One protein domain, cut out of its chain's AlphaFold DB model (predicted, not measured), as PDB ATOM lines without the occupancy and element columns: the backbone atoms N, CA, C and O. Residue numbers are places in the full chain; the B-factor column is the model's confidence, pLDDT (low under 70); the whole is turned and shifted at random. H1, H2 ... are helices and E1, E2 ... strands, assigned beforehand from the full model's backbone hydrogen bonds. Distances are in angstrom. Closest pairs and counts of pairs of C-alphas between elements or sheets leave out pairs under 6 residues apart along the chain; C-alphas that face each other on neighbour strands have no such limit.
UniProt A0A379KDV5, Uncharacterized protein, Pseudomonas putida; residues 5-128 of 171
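What this domain is: This is residues 5 to 128 of the 171 residues of an uncharacterized protein of Pseudomonas putida (UniProt A0A379KDV5). Two strongly twisted antiparallel sheets meet where E4, an edge strand of the second, crosses one face of the first from E3 past E2 to E1; E5, E6 and E7 continue the second sheet away from there. The link 54 to 73 folds back to E3, and little H1 only grazes the first sheet. The 124 printed residues run H1, then E1 to E7, with sheet orders E1 E2 E3 and E4 E5 E6 E7; the class is mostly strand, though under half of the residues are in named elements. It is compact, radius of gyration of the C-alphas 14.5 A, spanning 46 by 36 by 22 A.

Where its parts are: Find C-alpha 5 at (-27.302, 25.512, 25.027), where H1, residues 5 to 8, begins. Then read E1, 17 to 25, 21.2 A; E2, 30 to 39, 27.1 A; E3, 44 to 53, 29.0 A; E4, 74 to 81, 20.7 A; E5, 86 to 92; E6, 95 to 100; and E7, 117 to 122, ending at C-alpha 122 (-5.971, 48.848, 45.622).

How they stand to each other: E1 E2 E3 and E4 E5 E6 E7 are meanders, each strand the antiparallel neighbour of the one before. Look for N 18 and O 36, 2.8 A; N 37 and O 46, 2.7 A; N 80 and O 87, 2.8 A; N 92 and O 95, 2.8 A; N 96 and O 121, 2.9 A. E4 bends by 57 degrees at residue 78; its closest C-alphas are Gly 75 to Pro 47 of E3, 4.2 A, Trp 76 to Gly 35 of E2, 4.5 A, and Val 80 to Ser 23 of E1, 5.3 A. E7 is apart from E1 to E4. H1 is too short for an O i to N i+4 pair; its one O i to N i+3 pair is not within range.

The domain as a whole: The C-alphas of Asn 7 and Asp 127, 46.7 A, are farthest apart. The printed part has no cut; links E3 to E4 and E6 to E7 are long. Confidence is under 70 at residues 6 and 112 to 118.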
ATOM      1  N   PHE A   5     -28.127  25.075  23.887       74.25
ATOM      2  CA  PHE A   5     -27.302  25.512  25.027       74.25
ATOM      3  C   PHE A   5     -28.009  25.395  26.384       74.25
ATOM      4  O   PHE A   5     -27.511  24.693  27.260       74.25
ATOM      5  N   GLY A   6     -29.200  25.975  26.539       66.81
ATOM      6  CA  GLY A   6     -29.936  25.968  27.807       66.81
ATOM      7  C   GLY A   6     -30.449  24.601  28.258       66.81
ATOM      8  O   GLY A   6     -30.957  24.496  29.369       66.81
ATOM      9  N   ASN A   7     -30.313  23.558  27.433       71.94
ATOM     10  CA  ASN A   7     -30.705  22.196  27.785       71.94
ATOM     11  C   ASN A   7     -29.506  21.247  27.904       71.94
ATOM     12  O   ASN A   7     -29.397  20.578  28.922       71.94
ATOM     13  N   ASN A   8     -28.642  21.147  26.885       73.00
ATOM     14  CA  ASN A   8     -27.498  20.213  26.846       73.00
ATOM     15  C   ASN A   8     -26.387  20.648  25.859       73.00
ATOM     16  O   ASN A   8     -25.705  19.793  25.289       73.00
ATOM     17  N   GLY A   9     -26.235  21.947  25.593       76.06
ATOM     18  CA  GLY A   9     -25.317  22.445  24.562       76.06
ATOM     19  C   GLY A   9     -24.038  23.079  25.106       76.06
ATOM     20  O   GLY A   9     -23.837  23.205  26.313       76.06
ATOM     21  N   GLN A  10     -23.169  23.508  24.192       80.50
ATOM     22  CA  GLN A  10     -21.986  24.315  24.507       80.50
ATOM     23  C   GLN A  10     -22.155  25.734  23.965       80.50
ATOM     24  O   GLN A  10     -22.628  25.931  22.845       80.50
ATOM     25  N   HIS A  11     -21.735  26.718  24.758       83.62
ATOM     26  CA  HIS A  11     -21.614  28.104  24.321       83.62
ATOM     27  C   HIS A  11     -20.145  28.436  24.067       83.62
ATOM     28  O   HIS A  11     -19.290  28.158  24.909       83.62
ATOM     29  N   TRP A  12     -19.871  29.066  22.928       85.12
ATOM     30  CA  TRP A  12     -18.564  29.630  22.608       85.12
ATOM     31  C   TRP A  12     -18.712  31.141  22.486       85.12
ATOM     32  O   TRP A  12     -19.589  31.629  21.770       85.12
ATOM     33  N   SER A  13     -17.861  31.875  23.196       88.25
ATOM     34  CA  SER A  13     -17.737  33.318  23.041       88.25
ATOM     35  C   SER A  13     -17.121  33.673  21.680       88.25
ATOM     36  O   SER A  13     -16.600  32.815  20.958       88.25
ATOM     37  N   ALA A  14     -17.191  34.955  21.315       89.44
ATOM     38  CA  ALA A  14     -16.409  35.468  20.196       89.44
ATOM     39  C   ALA A  14     -14.899  35.267  20.462       89.44
ATOM     40  O   ALA A  14     -14.497  35.147  21.625       89.44
ATOM     41  N   PRO A  15     -14.053  35.223  19.415       92.44
ATOM     42  CA  PRO A  15     -12.610  35.085  19.581       92.44
ATOM     43  C   PRO A  15     -12.047  36.065  20.613       92.44
ATOM     44  O   PRO A  15     -12.470  37.217  20.665       92.44
ATOM     45  N   TRP A  16     -11.090  35.584  21.408       94.94
ATOM     46  CA  TRP A  16     -10.352  36.365  22.412       94.94
ATOM     47  C   TRP A  16     -11.164  36.859  23.613       94.94
ATOM     48  O   TRP A  16     -10.580  37.417  24.541       94.94
ATOM     49  N   ILE A  17     -12.473  36.595  23.662       95.50
ATOM     50  CA  ILE A  17     -13.256  36.770  24.885       95.50
ATOM     51  C   ILE A  17     -13.000  35.586  25.819       95.50
ATOM     52  O   ILE A  17     -13.372  34.445  25.520       95.50
ATOM     53  N   ILE A  18     -12.416  35.883  26.974       94.88
ATOM     54  CA  ILE A  18     -12.172  34.960  28.075       94.88
ATOM     55  C   ILE A  18     -13.291  35.145  29.100       94.88
ATOM     56  O   ILE A  18     -13.447  36.207  29.700       94.88
ATOM     57  N   ASN A  19     -14.077  34.090  29.309       93.88
ATOM     58  CA  ASN A  19     -15.141  34.079  30.307       93.88
ATOM     59  C   ASN A  19     -14.575  33.683  31.671       93.88
ATOM     60  O   ASN A  19     -14.246  32.516  31.889       93.88
ATOM     61  N   ASN A  20     -14.523  34.635  32.599       91.94
ATOM     62  CA  ASN A  20     -14.090  34.392  33.976       91.94
ATOM     63  C   ASN A  20     -15.235  33.843  34.844       91.94
ATOM     64  O   ASN A  20     -14.996  33.198  35.865       91.94
ATOM     65  N   GLY A  21     -16.485  34.064  34.433       91.75
ATOM     66  CA  GLY A  21     -17.658  33.473  35.061       91.75
ATOM     67  C   GLY A  21     -18.963  33.864  34.375       91.75
ATOM     68  O   GLY A  21     -18.976  34.454  33.293       91.75
ATOM     69  N   PHE A  22     -20.074  33.497  35.008       93.19
ATOM     70  CA  PHE A  22     -21.411  33.803  34.521       93.19
ATOM     71  C   PHE A  22     -22.419  33.911  35.665       93.19
ATOM     72  O   PHE A  22     -22.207  33.413  36.770       93.19
ATOM     73  N   SER A  23     -23.544  34.542  35.359       91.62
ATOM     74  CA  SER A  23     -24.707  34.693  36.218       91.62
ATOM     75  C   SER A  23     -25.978  34.380  35.431       91.62
ATOM     76  O   SER A  23     -26.032  34.605  34.224       91.62
ATOM     77  N   VAL A  24     -27.011  33.891  36.114       90.44
ATOM     78  CA  VAL A  24     -28.296  33.533  35.506       90.44
ATOM     79  C   VAL A  24     -29.402  34.394  36.102       90.44
ATOM     80  O   VAL A  24     -29.543  34.452  37.323       90.44
ATOM     81  N   ASP A  25     -30.201  35.021  35.242       90.25
ATOM     82  CA  ASP A  25     -31.511  35.560  35.597       90.25
ATOM     83  C   ASP A  25     -32.582  34.537  35.181       90.25
ATOM     84  O   ASP A  25     -32.899  34.421  33.991       90.25
ATOM     85  N   PRO A  26     -33.140  33.767  36.132       86.31
ATOM     86  CA  PRO A  26     -34.122  32.738  35.821       86.31
ATOM     87  C   PRO A  26     -35.511  33.298  35.502       86.31
ATOM     88  O   PRO A  26     -36.337  32.560  34.977       86.31
ATOM     89  N   VAL A  27     -35.796  34.564  35.830       88.06
ATOM     90  CA  VAL A  27     -37.092  35.196  35.542       88.06
ATOM     91  C   VAL A  27     -37.104  35.725  34.114       88.06
ATOM     92  O   VAL A  27     -38.083  35.532  33.399       88.06
ATOM     93  N   ALA A  28     -36.013  36.366  33.694       88.50
ATOM     94  CA  ALA A  28     -35.845  36.837  32.323       88.50
ATOM     95  C   ALA A  28     -35.366  35.738  31.356       88.50
ATOM     96  O   ALA A  28     -35.313  35.978  30.152       88.50
ATOM     97  N   GLU A  29     -34.999  34.556  31.868       90.75
ATOM     98  CA  GLU A  29     -34.354  33.471  31.117       90.75
ATOM     99  C   GLU A  29     -33.116  33.973  30.360       90.75
ATOM    100  O   GLU A  29     -32.998  33.880  29.131       90.75
ATOM    101  N   ARG A  30     -32.195  34.583  31.112       91.94
ATOM    102  CA  ARG A  30     -30.951  35.156  30.592       91.94
ATOM    103  C   ARG A  30     -29.735  34.618  31.311       91.94
ATOM    104  O   ARG A  30     -29.762  34.367  32.513       91.94
ATOM    105  N   ILE A  31     -28.652  34.486  30.558       93.31
ATOM    106  CA  ILE A  31     -27.340  34.107  31.070       93.31
ATOM    107  C   ILE A  31     -26.372  35.217  30.687       93.31
ATOM    108  O   ILE A  31     -26.192  35.523  29.507       93.31
ATOM    109  N   THR A  32     -25.767  35.828  31.694       94.88
ATOM    110  CA  THR A  32     -24.822  36.931  31.540       94.88
ATOM    111  C   THR A  32     -23.430  36.438  31.861       94.88
ATOM    112  O   THR A  32     -23.176  35.949  32.960       94.88
ATOM    113  N   PHE A  33     -22.530  36.576  30.902       95.25
ATOM    114  CA  PHE A  33     -21.124  36.240  31.040       95.25
ATOM    115  C   PHE A  33     -20.340  37.503  31.342       95.25
ATOM    116  O   PHE A  33     -20.646  38.580  30.823       95.25
ATOM    117  N   TYR A  34     -19.326  37.354  32.180       94.19
ATOM    118  CA  TYR A  34     -18.401  38.419  32.514       94.19
ATOM    119  C   TYR A  34     -16.968  37.894  32.456       94.19
ATOM    120  O   TYR A  34     -16.689  36.730  32.765       94.19
ATOM    121  N   GLY A  35     -16.054  38.764  32.060       94.62
ATOM    122  CA  GLY A  35     -14.651  38.414  31.932       94.62
ATOM    123  C   GLY A  35     -13.871  39.522  31.263       94.62
ATOM    124  O   GLY A  35     -13.913  40.666  31.722       94.62
ATOM    125  N   GLU A  36     -13.174  39.170  30.191       95.56
ATOM    126  CA  GLU A  36     -12.274  40.064  29.474       95.56
ATOM    127  C   GLU A  36     -12.175  39.735  27.979       95.56
ATOM    128  O   GLU A  36     -12.469  38.622  27.549       95.56
ATOM    129  N   LEU A  37     -11.800  40.729  27.183       96.62
ATOM    130  CA  LEU A  37     -11.398  40.633  25.789       96.62
ATOM    131  C   LEU A  37      -9.898  40.892  25.749       96.62
ATOM    132  O   LEU A  37      -9.460  41.981  26.116       96.62
ATOM    133  N   TYR A  38      -9.137  39.897  25.317       95.94
ATOM    134  CA  TYR A  38      -7.693  40.016  25.180       95.94
ATOM    135  C   TYR A  38      -7.333  40.637  23.825       95.94
ATOM    136  O   TYR A  38      -7.691  40.095  22.776       95.94
ATOM    137  N   ASP A  39      -6.634  41.767  23.852       93.31
ATOM    138  CA  ASP A  39      -6.033  42.405  22.686       93.31
ATOM    139  C   ASP A  39      -4.627  41.831  22.464       93.31
ATOM    140  O   ASP A  39      -3.738  41.947  23.310       93.31
ATOM    141  N   LEU A  40      -4.439  41.181  21.315       91.00
ATOM    142  CA  LEU A  40      -3.177  40.542  20.944       91.00
ATOM    143  C   LEU A  40      -2.077  41.532  20.567       91.00
ATOM    144  O   LEU A  40      -0.901  41.207  20.725       91.00
ATOM    145  N   ASP A  41      -2.449  42.679  20.005       92.12
ATOM    146  CA  ASP A  41      -1.491  43.661  19.508       92.12
ATOM    147  C   ASP A  41      -0.924  44.477  20.676       92.12
ATOM    148  O   ASP A  41       0.268  44.792  20.698       92.12
ATOM    149  N   GLU A  42      -1.765  44.775  21.667       90.12
ATOM    150  CA  GLU A  42      -1.395  45.543  22.858       90.12
ATOM    151  C   GLU A  42      -0.979  44.673  24.060       90.12
ATOM    152  O   GLU A  42      -0.451  45.208  25.036       90.12
ATOM    153  N   ASP A  43      -1.165  43.348  23.984       91.31
ATOM    154  CA  ASP A  43      -0.941  42.391  25.083       91.31
ATOM    155  C   ASP A  43      -1.672  42.815  26.371       91.31
ATOM    156  O   ASP A  43      -1.110  42.860  27.470       91.31
ATOM    157  N   ILE A  44      -2.946  43.190  26.222       92.56
ATOM    158  CA  ILE A  44      -3.757  43.761  27.299       92.56
ATOM    159  C   ILE A  44      -5.195  43.241  27.267       92.56
ATOM    160  O   ILE A  44      -5.769  43.000  26.211       92.56
ATOM    161  N   SER A  45      -5.791  43.058  28.444       94.12
ATOM    162  CA  SER A  45      -7.183  42.619  28.589       94.12
ATOM    163  C   SER A  45      -8.095  43.800  28.907       94.12
ATOM    164  O   SER A  45      -7.763  44.638  29.746       94.12
ATOM    165  N   HIS A  46      -9.267  43.831  28.278       93.75
ATOM    166  CA  HIS A  46     -10.342  44.785  28.539       93.75
ATOM    167  C   HIS A  46     -11.551  44.067  29.139       93.75
ATOM    168  O   HIS A  46     -11.984  43.067  28.575       93.75
ATOM    169  N   PRO A  47     -12.156  44.547  30.236       93.06
ATOM    170  CA  PRO A  47     -13.306  43.891  30.840       93.06
ATOM    171  C   PRO A  47     -14.471  43.760  29.856       93.06
ATOM    172  O   PRO A  47     -14.758  44.684  29.091       93.06
ATOM    173  N   THR A  48     -15.180  42.632  29.913       95.38
ATOM    174  CA  THR A  48     -16.348  42.386  29.058       95.38
ATOM    175  C   THR A  48     -17.555  41.873  29.815       95.38
ATOM    176  O   THR A  48     -17.440  41.104  30.772       95.38
ATOM    177  N   VAL A  49     -18.734  42.281  29.347       95.75
ATOM    178  CA  VAL A  49     -20.018  41.704  29.747       95.75
ATOM    179  C   VAL A  49     -20.850  41.454  28.498       95.75
ATOM    180  O   VAL A  49     -21.005  42.340  27.663       95.75
ATOM    181  N   TYR A  50     -21.422  40.265  28.365       95.62
ATOM    182  CA  TYR A  50     -22.401  39.989  27.316       95.62
ATOM    183  C   TYR A  50     -23.478  39.042  27.823       95.62
ATOM    184  O   TYR A  50     -23.298  38.335  28.816       95.62
ATOM    185  N   ARG A  51     -24.618  39.031  27.135       94.81
ATOM    186  CA  ARG A  51     -25.790  38.277  27.559       94.81
ATOM    187  C   ARG A  51     -26.354  37.455  26.416       94.81
ATOM    188  O   ARG A  51     -26.428  37.920  25.280       94.81
ATOM    189  N   ILE A  52     -26.776  36.245  26.747       93.25
ATOM    190  CA  ILE A  52     -27.487  35.347  25.845       93.25
ATOM    191  C   ILE A  52     -28.801  34.896  26.480       93.25
ATOM    192  O   ILE A  52     -28.979  34.950  27.702       93.25
ATOM    193  N   ASP A  53     -29.728  34.457  25.642       91.06
ATOM    194  CA  ASP A  53     -30.907  33.719  26.071       91.06
ATOM    195  C   ASP A  53     -30.584  32.232  26.304       91.06
ATOM    196  O   ASP A  53     -29.472  31.750  26.072       91.06
ATOM    197  N   TYR A  54     -31.576  31.471  26.763       88.44
ATOM    198  CA  TYR A  54     -31.413  30.037  27.006       88.44
ATOM    199  C   TYR A  54     -31.278  29.208  25.719       88.44
ATOM    200  O   TYR A  54     -30.879  28.050  25.779       88.44
ATOM    201  N   SER A  55     -31.555  29.768  24.541       86.38
ATOM    202  CA  SER A  55     -31.224  29.107  23.273       86.38
ATOM    203  C   SER A  55     -29.749  29.271  22.892       86.38
ATOM    204  O   SER A  55     -29.278  28.598  21.980       86.38
ATOM    205  N   GLY A  56     -29.006  30.112  23.619       88.50
ATOM    206  CA  GLY A  56     -27.611  30.438  23.339       88.50
ATOM    207  C   GLY A  56     -27.442  31.623  22.388       88.50
ATOM    208  O   GLY A  56     -26.324  31.898  21.953       88.50
ATOM    209  N   MET A  57     -28.527  32.320  22.049       90.25
ATOM    210  CA  MET A  57     -28.505  33.457  21.131       90.25
ATOM    211  C   MET A  57     -28.260  34.766  21.889       90.25
ATOM    212  O   MET A  57     -28.742  34.909  23.012       90.25
ATOM    213  N   PRO A  58     -27.545  35.745  21.302       93.00
ATOM    214  CA  PRO A  58     -27.336  37.037  21.946       93.00
ATOM    215  C   PRO A  58     -28.649  37.750  22.284       93.00
ATOM    216  O   PRO A  58     -29.562  37.826  21.461       93.00
ATOM    217  N   ALA A  59     -28.727  38.295  23.496       93.12
ATOM    218  CA  ALA A  59     -29.882  39.045  23.973       93.12
ATOM    219  C   ALA A  59     -29.848  40.474  23.406       93.12
ATOM    220  O   ALA A  59     -29.076  41.310  23.874       93.12
ATOM    221  N   SER A  60     -30.666  40.757  22.390       93.94
ATOM    222  CA  SER A  60     -30.626  42.023  21.639       93.94
ATOM    223  C   SER A  60     -30.984  43.257  22.471       93.94
ATOM    224  O   SER A  60     -30.569  44.370  22.151       93.94
ATOM    225  N   GLU A  61     -31.722  43.077  23.563       93.44
ATOM    226  CA  GLU A  61     -32.046  44.130  24.519       93.44
ATOM    227  C   GLU A  61     -30.842  44.595  25.351       93.44
ATOM    228  O   GLU A  61     -30.876  45.693  25.904       93.44
ATOM    229  N   PHE A  62     -29.787  43.784  25.447       94.56
ATOM    230  CA  PHE A  62     -28.569  44.107  26.181       94.56
ATOM    231  C   PHE A  62     -27.501  44.573  25.198       94.56
ATOM    232  O   PHE A  62     -27.016  43.778  24.399       94.56
ATOM    233  N   ASN A  63     -27.143  45.860  25.234       94.56
ATOM    234  CA  ASN A  63     -26.132  46.445  24.340       94.56
ATOM    235  C   ASN A  63     -26.315  46.073  22.845       94.56
ATOM    236  O   ASN A  63     -25.354  45.850  22.113       94.56
ATOM    237  N   GLY A  64     -27.564  45.947  22.382       93.50
ATOM    238  CA  GLY A  64     -27.864  45.571  20.995       93.50
ATOM    239  C   GLY A  64     -27.537  44.117  20.626       93.50
ATOM    240  O   GLY A  64     -27.557  43.789  19.444       93.50
ATOM    241  N   GLY A  65     -27.247  43.251  21.602       93.19
ATOM    242  CA  GLY A  65     -26.785  41.876  21.390       93.19
ATOM    243  C   GLY A  65     -25.269  41.748  21.238       93.19
ATOM    244  O   GLY A  65     -24.769  40.637  21.083       93.19
ATOM    245  N   GLU A  66     -24.532  42.854  21.313       94.44
ATOM    246  CA  GLU A  66     -23.077  42.855  21.215       94.44
ATOM    247  C   GLU A  66     -22.425  42.816  22.605       94.44
ATOM    248  O   GLU A  66     -22.976  43.362  23.571       94.44
ATOM    249  N   PRO A  67     -21.225  42.227  22.737       94.81
ATOM    250  CA  PRO A  67     -20.446  42.347  23.958       94.81
ATOM    251  C   PRO A  67     -20.192  43.810  24.325       94.81
ATOM    252  O   PRO A  67     -19.728  44.605  23.509       94.81
ATOM    253  N   LEU A  68     -20.480  44.162  25.574       94.62
ATOM    254  CA  LEU A  68     -20.051  45.423  26.158       94.62
ATOM    255  C   LEU A  68     -18.575  45.284  26.536       94.62
ATOM    256  O   LEU A  68     -18.244  44.496  27.423       94.62
ATOM    257  N   VAL A  69     -17.713  46.044  25.867       93.12
ATOM    258  CA  VAL A  69     -16.267  46.102  26.122       93.12
ATOM    259  C   VAL A  69     -15.944  47.427  26.800       93.12
ATOM    260  O   VAL A  69     -16.478  48.467  26.420       93.12
ATOM    261  N   PHE A  70     -15.107  47.383  27.828       88.94
ATOM    262  CA  PHE A  70     -14.753  48.553  28.619       88.94
ATOM    263  C   PHE A  70     -13.402  49.097  28.148       88.94
ATOM    264  O   PHE A  70     -12.433  48.350  28.041       88.94
ATOM    265  N   ASP A  71     -13.316  50.407  27.924       86.06
ATOM    266  CA  ASP A  71     -12.104  51.048  27.387       86.06
ATOM    267  C   ASP A  71     -10.891  50.926  28.315       86.06
ATOM    268  O   ASP A  71      -9.747  51.017  27.880       86.06
ATOM    269  N   GLN A  72     -11.125  50.739  29.613       85.69
ATOM    270  CA  GLN A  72     -10.051  50.677  30.585       85.69
ATOM    271  C   GLN A  72      -9.559  49.233  30.787       85.69
ATOM    272  O   GLN A  72     -10.383  48.362  31.069       85.69
ATOM    273  N   PRO A  73      -8.237  48.986  30.743       90.38
ATOM    274  CA  PRO A  73      -7.656  47.668  30.969       90.38
ATOM    275  C   PRO A  73      -8.021  47.029  32.308       90.38
ATOM    276  O   PRO A  73      -7.966  47.682  33.358       90.38
ATOM    277  N   GLY A  74      -8.317  45.733  32.276       89.94
ATOM    278  CA  GLY A  74      -8.756  44.959  33.427       89.94
ATOM    279  C   GLY A  74      -9.525  43.689  33.058       89.94
ATOM    280  O   GLY A  74      -9.522  43.236  31.915       89.94
ATOM    281  N   GLY A  75     -10.233  43.143  34.045       91.06
ATOM    282  CA  GLY A  75     -11.107  41.988  33.878       91.06
ATOM    283  C   GLY A  75     -12.135  41.868  34.999       91.06
ATOM    284  O   GLY A  75     -11.872  42.204  36.159       91.06
ATOM    285  N   TRP A  76     -13.325  41.375  34.655       91.00
ATOM    286  CA  TRP A  76     -14.370  41.054  35.627       91.00
ATOM    287  C   TRP A  76     -14.202  39.632  36.157       91.00
ATOM    288  O   TRP A  76     -13.947  38.714  35.383       91.00
ATOM    289  N   TYR A  77     -14.378  39.430  37.465       87.69
ATOM    290  CA  TYR A  77     -14.141  38.130  38.117       87.69
ATOM    291  C   TYR A  77     -15.360  37.580  38.853       87.69
ATOM    292  O   TYR A  77     -15.448  36.376  39.088       87.69
ATOM    293  N   ALA A  78     -16.315  38.437  39.209       86.88
ATOM    294  CA  ALA A  78     -17.560  38.023  39.843       86.88
ATOM    295  C   ALA A  78     -18.725  38.901  39.383       86.88
ATOM    296  O   ALA A  78     -18.567  40.108  39.200       86.88
ATOM    297  N   GLY A  79     -19.910  38.304  39.264       87.12
ATOM    298  CA  GLY A  79     -21.139  39.009  38.924       87.12
ATOM    299  C   GLY A  79     -22.388  38.222  39.314       87.12
ATOM    300  O   GLY A  79     -22.374  36.994  39.292       87.12
ATOM    301  N   VAL A  80     -23.458  38.927  39.687       86.88
ATOM    302  CA  VAL A  80     -24.783  38.371  40.011       86.88
ATOM    303  C   VAL A  80     -25.869  39.248  39.403       86.88
ATOM    304  O   VAL A  80     -25.861  40.471  39.543       86.88
ATOM    305  N   GLU A  81     -26.823  38.599  38.751       88.44
ATOM    306  CA  GLU A  81     -28.069  39.195  38.289       88.44
ATOM    307  C   GLU A  81     -28.977  39.473  39.489       88.44
ATOM    308  O   GLU A  81     -29.200  38.621  40.350       88.44
ATOM    309  N   THR A  82     -29.499  40.694  39.551       80.31
ATOM    310  CA  THR A  82     -30.327  41.196  40.658       80.31
ATOM    311  C   THR A  82     -31.778  41.455  40.241       80.31
ATOM    312  O   THR A  82     -32.518  42.103  40.976       80.31
ATOM    313  N   GLY A  83     -32.189  40.983  39.058       77.00
ATOM    314  CA  GLY A  83     -33.484  41.276  38.423       77.00
ATOM    315  C   GLY A  83     -33.569  42.686  37.822       77.00
ATOM    316  O   GLY A  83     -34.167  42.879  36.770       77.00
ATOM    317  N   ASP A  84     -32.896  43.663  38.434       79.56
ATOM    318  CA  ASP A  84     -32.734  45.024  37.897       79.56
ATOM    319  C   ASP A  84     -31.536  45.151  36.930       79.56
ATOM    320  O   ASP A  84     -31.311  46.210  36.337       79.56
ATOM    321  N   GLY A  85     -30.741  44.086  36.805       87.94
ATOM    322  CA  GLY A  85     -29.509  44.024  36.027       87.94
ATOM    323  C   GLY A  85     -28.363  43.356  36.787       87.94
ATOM    324  O   GLY A  85     -28.566  42.719  37.827       87.94
ATOM    325  N   LEU A  86     -27.147  43.526  36.272       89.62
ATOM    326  CA  LEU A  86     -25.949  42.852  36.763       89.62
ATOM    327  C   LEU A  86     -25.214  43.713  37.790       89.62
ATOM    328  O   LEU A  86     -24.913  44.877  37.538       89.62
ATOM    329  N   VAL A  87     -24.832  43.120  38.914       87.50
ATOM    330  CA  VAL A  87     -23.853  43.705  39.835       87.50
ATOM    331  C   VAL A  87     -22.597  42.859  39.811       87.50
ATOM    332  O   VAL A  87     -22.694  41.636  39.882       87.50
ATOM    333  N   GLY A  88     -21.425  43.484  39.740       85.75
ATOM    334  CA  GLY A  88     -20.181  42.733  39.646       85.75
ATOM    335  C   GLY A  88     -18.960  43.429  40.216       85.75
ATOM    336  O   GLY A  88     -19.030  44.517  40.792       85.75
ATOM    337  N   TYR A  89     -17.843  42.721  40.091       87.19
ATOM    338  CA  TYR A  89     -16.560  43.044  40.689       87.19
ATOM    339  C   TYR A  89     -15.402  42.527  39.835       87.19
ATOM    340  O   TYR A  89     -15.477  41.435  39.262       87.19
ATOM    341  N   GLY A  90     -14.315  43.289  39.779       87.06
ATOM    342  CA  GLY A  90     -13.127  42.933  39.013       87.06
ATOM    343  C   GLY A  90     -11.924  43.796  39.342       87.06
ATOM    344  O   GLY A  90     -11.955  44.598  40.279       87.06
ATOM    345  N   SER A  91     -10.868  43.624  38.552       84.38
ATOM    346  CA  SER A  91      -9.675  44.455  38.646       84.38
ATOM    347  C   SER A  91      -9.415  45.255  37.391       84.38
ATOM    348  O   SER A  91      -9.740  44.833  36.288       84.38
ATOM    349  N   PHE A  92      -8.804  46.408  37.609       83.00
ATOM    350  CA  PHE A  92      -8.233  47.302  36.623       83.00
ATOM    351  C   PHE A  92      -6.801  47.549  37.081       83.00
ATOM    352  O   PHE A  92      -6.553  47.528  38.280       83.00
ATOM    353  N   TYR A  93      -5.868  47.762  36.160       76.50
ATOM    354  CA  TYR A  93      -4.411  47.711  36.384       76.50
ATOM    355  C   TYR A  93      -3.872  48.111  37.783       76.50
ATOM    356  O   TYR A  93      -2.978  47.449  38.292       76.50
ATOM    357  N   SER A  94      -4.394  49.166  38.421       75.19
ATOM    358  CA  SER A  94      -3.968  49.624  39.755       75.19
ATOM    359  C   SER A  94      -5.020  49.517  40.874       75.19
ATOM    360  O   SER A  94      -4.733  49.852  42.023       75.19
ATOM    361  N   TYR A  95      -6.241  49.056  40.597       81.00
ATOM    362  CA  TYR A  95      -7.330  49.047  41.576       81.00
ATOM    363  C   TYR A  95      -8.417  48.002  41.315       81.00
ATOM    364  O   TYR A  95      -8.590  47.472  40.223       81.00
ATOM    365  N   MET A  96      -9.210  47.728  42.347       83.62
ATOM    366  CA  MET A  96     -10.371  46.843  42.255       83.62
ATOM    367  C   MET A  96     -11.643  47.674  42.119       83.62
ATOM    368  O   MET A  96     -11.837  48.618  42.887       83.62
ATOM    369  N   LEU A  97     -12.527  47.308  41.191       84.25
ATOM    370  CA  LEU A  97     -13.799  47.996  40.962       84.25
ATOM    371  C   LEU A  97     -14.990  47.105  41.305       84.25
ATOM    372  O   LEU A  97     -14.998  45.916  40.993       84.25
ATOM    373  N   ALA A  98     -16.029  47.716  41.871       84.06
ATOM    374  CA  ALA A  98     -17.388  47.186  41.845       84.06
ATOM    375  C   ALA A  98     -18.242  48.020  40.882       84.06
ATOM    376  O   ALA A  98     -18.038  49.230  40.778       84.06
ATOM    377  N   PHE A  99     -19.203  47.402  40.204       84.81
ATOM    378  CA  PHE A  99     -20.081  48.077  39.245       84.81
ATOM    379  C   PHE A  99     -21.523  47.587  39.351       84.81
ATOM    380  O   PHE A  99     -21.788  46.491  39.853       84.81
ATOM    381  N   ARG A 100     -22.447  48.378  38.802       87.31
ATOM    382  CA  ARG A 100     -23.821  47.949  38.543       87.31
ATOM    383  C   ARG A 100     -24.241  48.357  37.138       87.31
ATOM    384  O   ARG A 100     -24.156  49.529  36.777       87.31
ATOM    385  N   LEU A 101     -24.719  47.385  36.374       89.44
ATOM    386  CA  LEU A 101     -25.381  47.585  35.096       89.44
ATOM    387  C   LEU A 101     -26.892  47.416  35.266       89.44
ATOM    388  O   LEU A 101     -27.359  46.582  36.041       89.44
ATOM    389  N   THR A 102     -27.653  48.196  34.515       89.31
ATOM    390  CA  THR A 102     -29.079  48.002  34.276       89.31
ATOM    391  C   THR A 102     -29.314  46.768  33.405       89.31
ATOM    392  O   THR A 102     -28.398  46.225  32.780       89.31
ATOM    393  N   SER A 103     -30.567  46.328  33.319       89.12
ATOM    394  CA  SER A 103     -30.960  45.199  32.476       89.12
ATOM    395  C   SER A 103     -30.636  45.389  30.985       89.12
ATOM    396  O   SER A 103     -30.451  44.391  30.302       89.12
ATOM    397  N   ASP A 104     -30.536  46.620  30.476       90.00
ATOM    398  CA  ASP A 104     -30.154  46.921  29.083       90.00
ATOM    399  C   ASP A 104     -28.637  47.126  28.882       90.00
ATOM    400  O   ASP A 104     -28.194  47.421  27.771       90.00
ATOM    401  N   GLY A 105     -27.830  46.941  29.933       89.00
ATOM    402  CA  GLY A 105     -26.367  46.995  29.858       89.00
ATOM    403  C   GLY A 105     -25.757  48.385  30.003       89.00
ATOM    404  O   GLY A 105     -24.601  48.582  29.644       89.00
ATOM    405  N   LYS A 106     -26.495  49.357  30.543       89.31
ATOM    406  CA  LYS A 106     -25.956  50.684  30.881       89.31
ATOM    407  C   LYS A 106     -25.512  50.712  32.333       89.31
ATOM    408  O   LYS A 106     -26.070  50.011  33.164       89.31
ATOM    409  N   PHE A 107     -24.552  51.560  32.680       85.81
ATOM    410  CA  PHE A 107     -24.248  51.787  34.091       85.81
ATOM    411  C   PHE A 107     -25.453  52.374  34.827       85.81
ATOM    412  O   PHE A 107     -26.039  53.368  34.388       85.81
ATOM    413  N   ASP A 108     -25.793  51.793  35.979       85.19
ATOM    414  CA  ASP A 108     -26.755  52.404  36.891       85.19
ATOM    415  C   ASP A 108     -26.069  53.573  37.602       85.19
ATOM    416  O   ASP A 108     -25.339  53.392  38.572       85.19
ATOM    417  N   THR A 109     -26.302  54.795  37.129       79.31
ATOM    418  CA  THR A 109     -25.691  56.010  37.692       79.31
ATOM    419  C   THR A 109     -26.139  56.317  39.120       79.31
ATOM    420  O   THR A 109     -25.513  57.135  39.791       79.31
ATOM    421  N   ARG A 110     -27.198  55.661  39.607       76.75
ATOM    422  CA  ARG A 110     -27.628  55.753  41.006       76.75
ATOM    423  C   ARG A 110     -26.822  54.818  41.890       76.75
ATOM    424  O   ARG A 110     -26.846  54.981  43.100       76.75
ATOM    425  N   PHE A 111     -26.139  53.818  41.342       72.06
ATOM    426  CA  PHE A 111     -25.236  52.988  42.128       72.06
ATOM    427  C   PHE A 111     -24.166  53.881  42.757       72.06
ATOM    428  O   PHE A 111     -23.565  54.707  42.067       72.06
ATOM    429  N   VAL A 112     -23.931  53.707  44.059       57.72
ATOM    430  CA  VAL A 112     -22.929  54.470  44.818       57.72
ATOM    431  C   VAL A 112     -21.696  53.615  45.091       57.72
ATOM    432  O   VAL A 112     -21.556  53.019  46.156       57.72
ATOM    433  N   PRO A 113     -20.756  53.554  44.157       57.19
ATOM    434  CA  PRO A 113     -19.340  53.503  44.444       57.19
ATOM    435  C   PRO A 113     -18.892  54.978  44.352       57.19
ATOM    436  O   PRO A 113     -19.712  55.857  44.611       57.19
ATOM    437  N   PRO A 114     -17.712  55.372  43.889       44.34
ATOM    438  CA  PRO A 114     -17.583  56.729  43.339       44.34
ATOM    439  C   PRO A 114     -18.461  57.039  42.070       44.34
ATOM    440  O   PRO A 114     -18.004  57.767  41.205       44.34
ATOM    441  N   PHE A 115     -19.739  56.607  42.004       47.12
ATOM    442  CA  PHE A 115     -20.780  56.666  40.934       47.12
ATOM    443  C   PHE A 115     -20.723  55.604  39.808       47.12
ATOM    444  O   PHE A 115     -19.865  55.654  38.937       47.12
ATOM    445  N   GLY A 116     -21.703  54.681  39.751       52.81
ATOM    446  CA  GLY A 116     -21.913  53.703  38.654       52.81
ATOM    447  C   GLY A 116     -20.902  52.546  38.556       52.81
ATOM    448  O   GLY A 116     -21.273  51.398  38.304       52.81
ATOM    449  N   TYR A 117     -19.639  52.828  38.841       61.97
ATOM    450  CA  TYR A 117     -18.530  51.899  39.041       61.97
ATOM    451  C   TYR A 117     -17.522  52.576  39.966       61.97
ATOM    452  O   TYR A 117     -17.423  53.803  39.984       61.97
ATOM    453  N   GLY A 118     -16.777  51.829  40.772       64.50
ATOM    454  CA  GLY A 118     -15.765  52.516  41.549       64.50
ATOM    455  C   GLY A 118     -14.899  51.698  42.469       64.50
ATOM    456  O   GLY A 118     -15.156  50.525  42.738       64.50
ATOM    457  N   GLN A 119     -13.820  52.367  42.867       75.44
ATOM    458  CA  GLN A 119     -12.687  51.775  43.545       75.44
ATOM    459  C   GLN A 119     -13.083  51.294  44.934       75.44
ATOM    460  O   GLN A 119     -13.507  52.067  45.788       75.44
ATOM    461  N   VAL A 120     -12.941  49.991  45.136       78.25
ATOM    462  CA  VAL A 120     -13.232  49.290  46.393       78.25
ATOM    463  C   VAL A 120     -11.991  48.604  46.959       78.25
ATOM    464  O   VAL A 120     -12.055  47.997  48.022       78.25
ATOM    465  N   GLY A 121     -10.865  48.688  46.251       79.56
ATOM    466  CA  GLY A 121      -9.576  48.171  46.686       79.56
ATOM    467  C   GLY A 121      -8.435  48.694  45.821       79.56
ATOM    468  O   GLY A 121      -8.665  49.273  44.758       79.56
ATOM    469  N   ALA A 122      -7.214  48.480  46.284       79.94
ATOM    470  CA  ALA A 122      -5.971  48.848  45.622       79.94
ATOM    471  C   ALA A 122      -5.252  47.602  45.079       79.94
ATOM    472  O   ALA A 122      -5.480  46.482  45.550       79.94
ATOM    473  N   GLN A 123      -4.370  47.796  44.099       76.25
ATOM    474  CA  GLN A 123      -3.334  46.829  43.742       76.25
ATOM    475  C   GLN A 123      -1.960  47.393  44.084       76.25
ATOM    476  O   GLN A 123      -1.727  48.591  43.959       76.25
ATOM    477  N   VAL A 124      -1.038  46.517  44.491       73.06
ATOM    478  CA  VAL A 124       0.357  46.896  44.750       73.06
ATOM    479  C   VAL A 124       0.933  47.585  43.501       73.06
ATOM    480  O   VAL A 124       0.808  47.023  42.411       73.06
ATOM    481  N   PRO A 125       1.590  48.752  43.635       74.94
ATOM    482  CA  PRO A 125       2.105  49.351  44.875       74.94
ATOM    483  C   PRO A 125       1.200  50.392  45.555       74.94
ATOM    484  O   PRO A 125       1.670  51.040  46.481       74.94
ATOM    485  N   GLU A 126      -0.040  50.587  45.113       81.06
ATOM    486  CA  GLU A 126      -0.925  51.619  45.668       81.06
ATOM    487  C   GLU A 126      -1.388  51.284  47.093       81.06
ATOM    488  O   GLU A 126      -1.653  50.119  47.404       81.06
ATOM    489  N   ASP A 127      -1.528  52.303  47.942       78.94
ATOM    490  CA  ASP A 127      -2.005  52.162  49.322       78.94
ATOM    491  C   ASP A 127      -3.509  51.818  49.367       78.94
ATOM    492  O   ASP A 127      -4.317  52.353  48.594       78.94
ATOM    493  N   GLY A 128      -3.915  50.966  50.314       83.69
ATOM    494  CA  GLY A 128      -5.328  50.710  50.623       83.69
ATOM    495  C   GLY A 128      -5.697  49.247  50.879       83.69
ATOM    496  O   GLY A 128      -4.906  48.448  51.375       83.69
TER     497      GLY A 128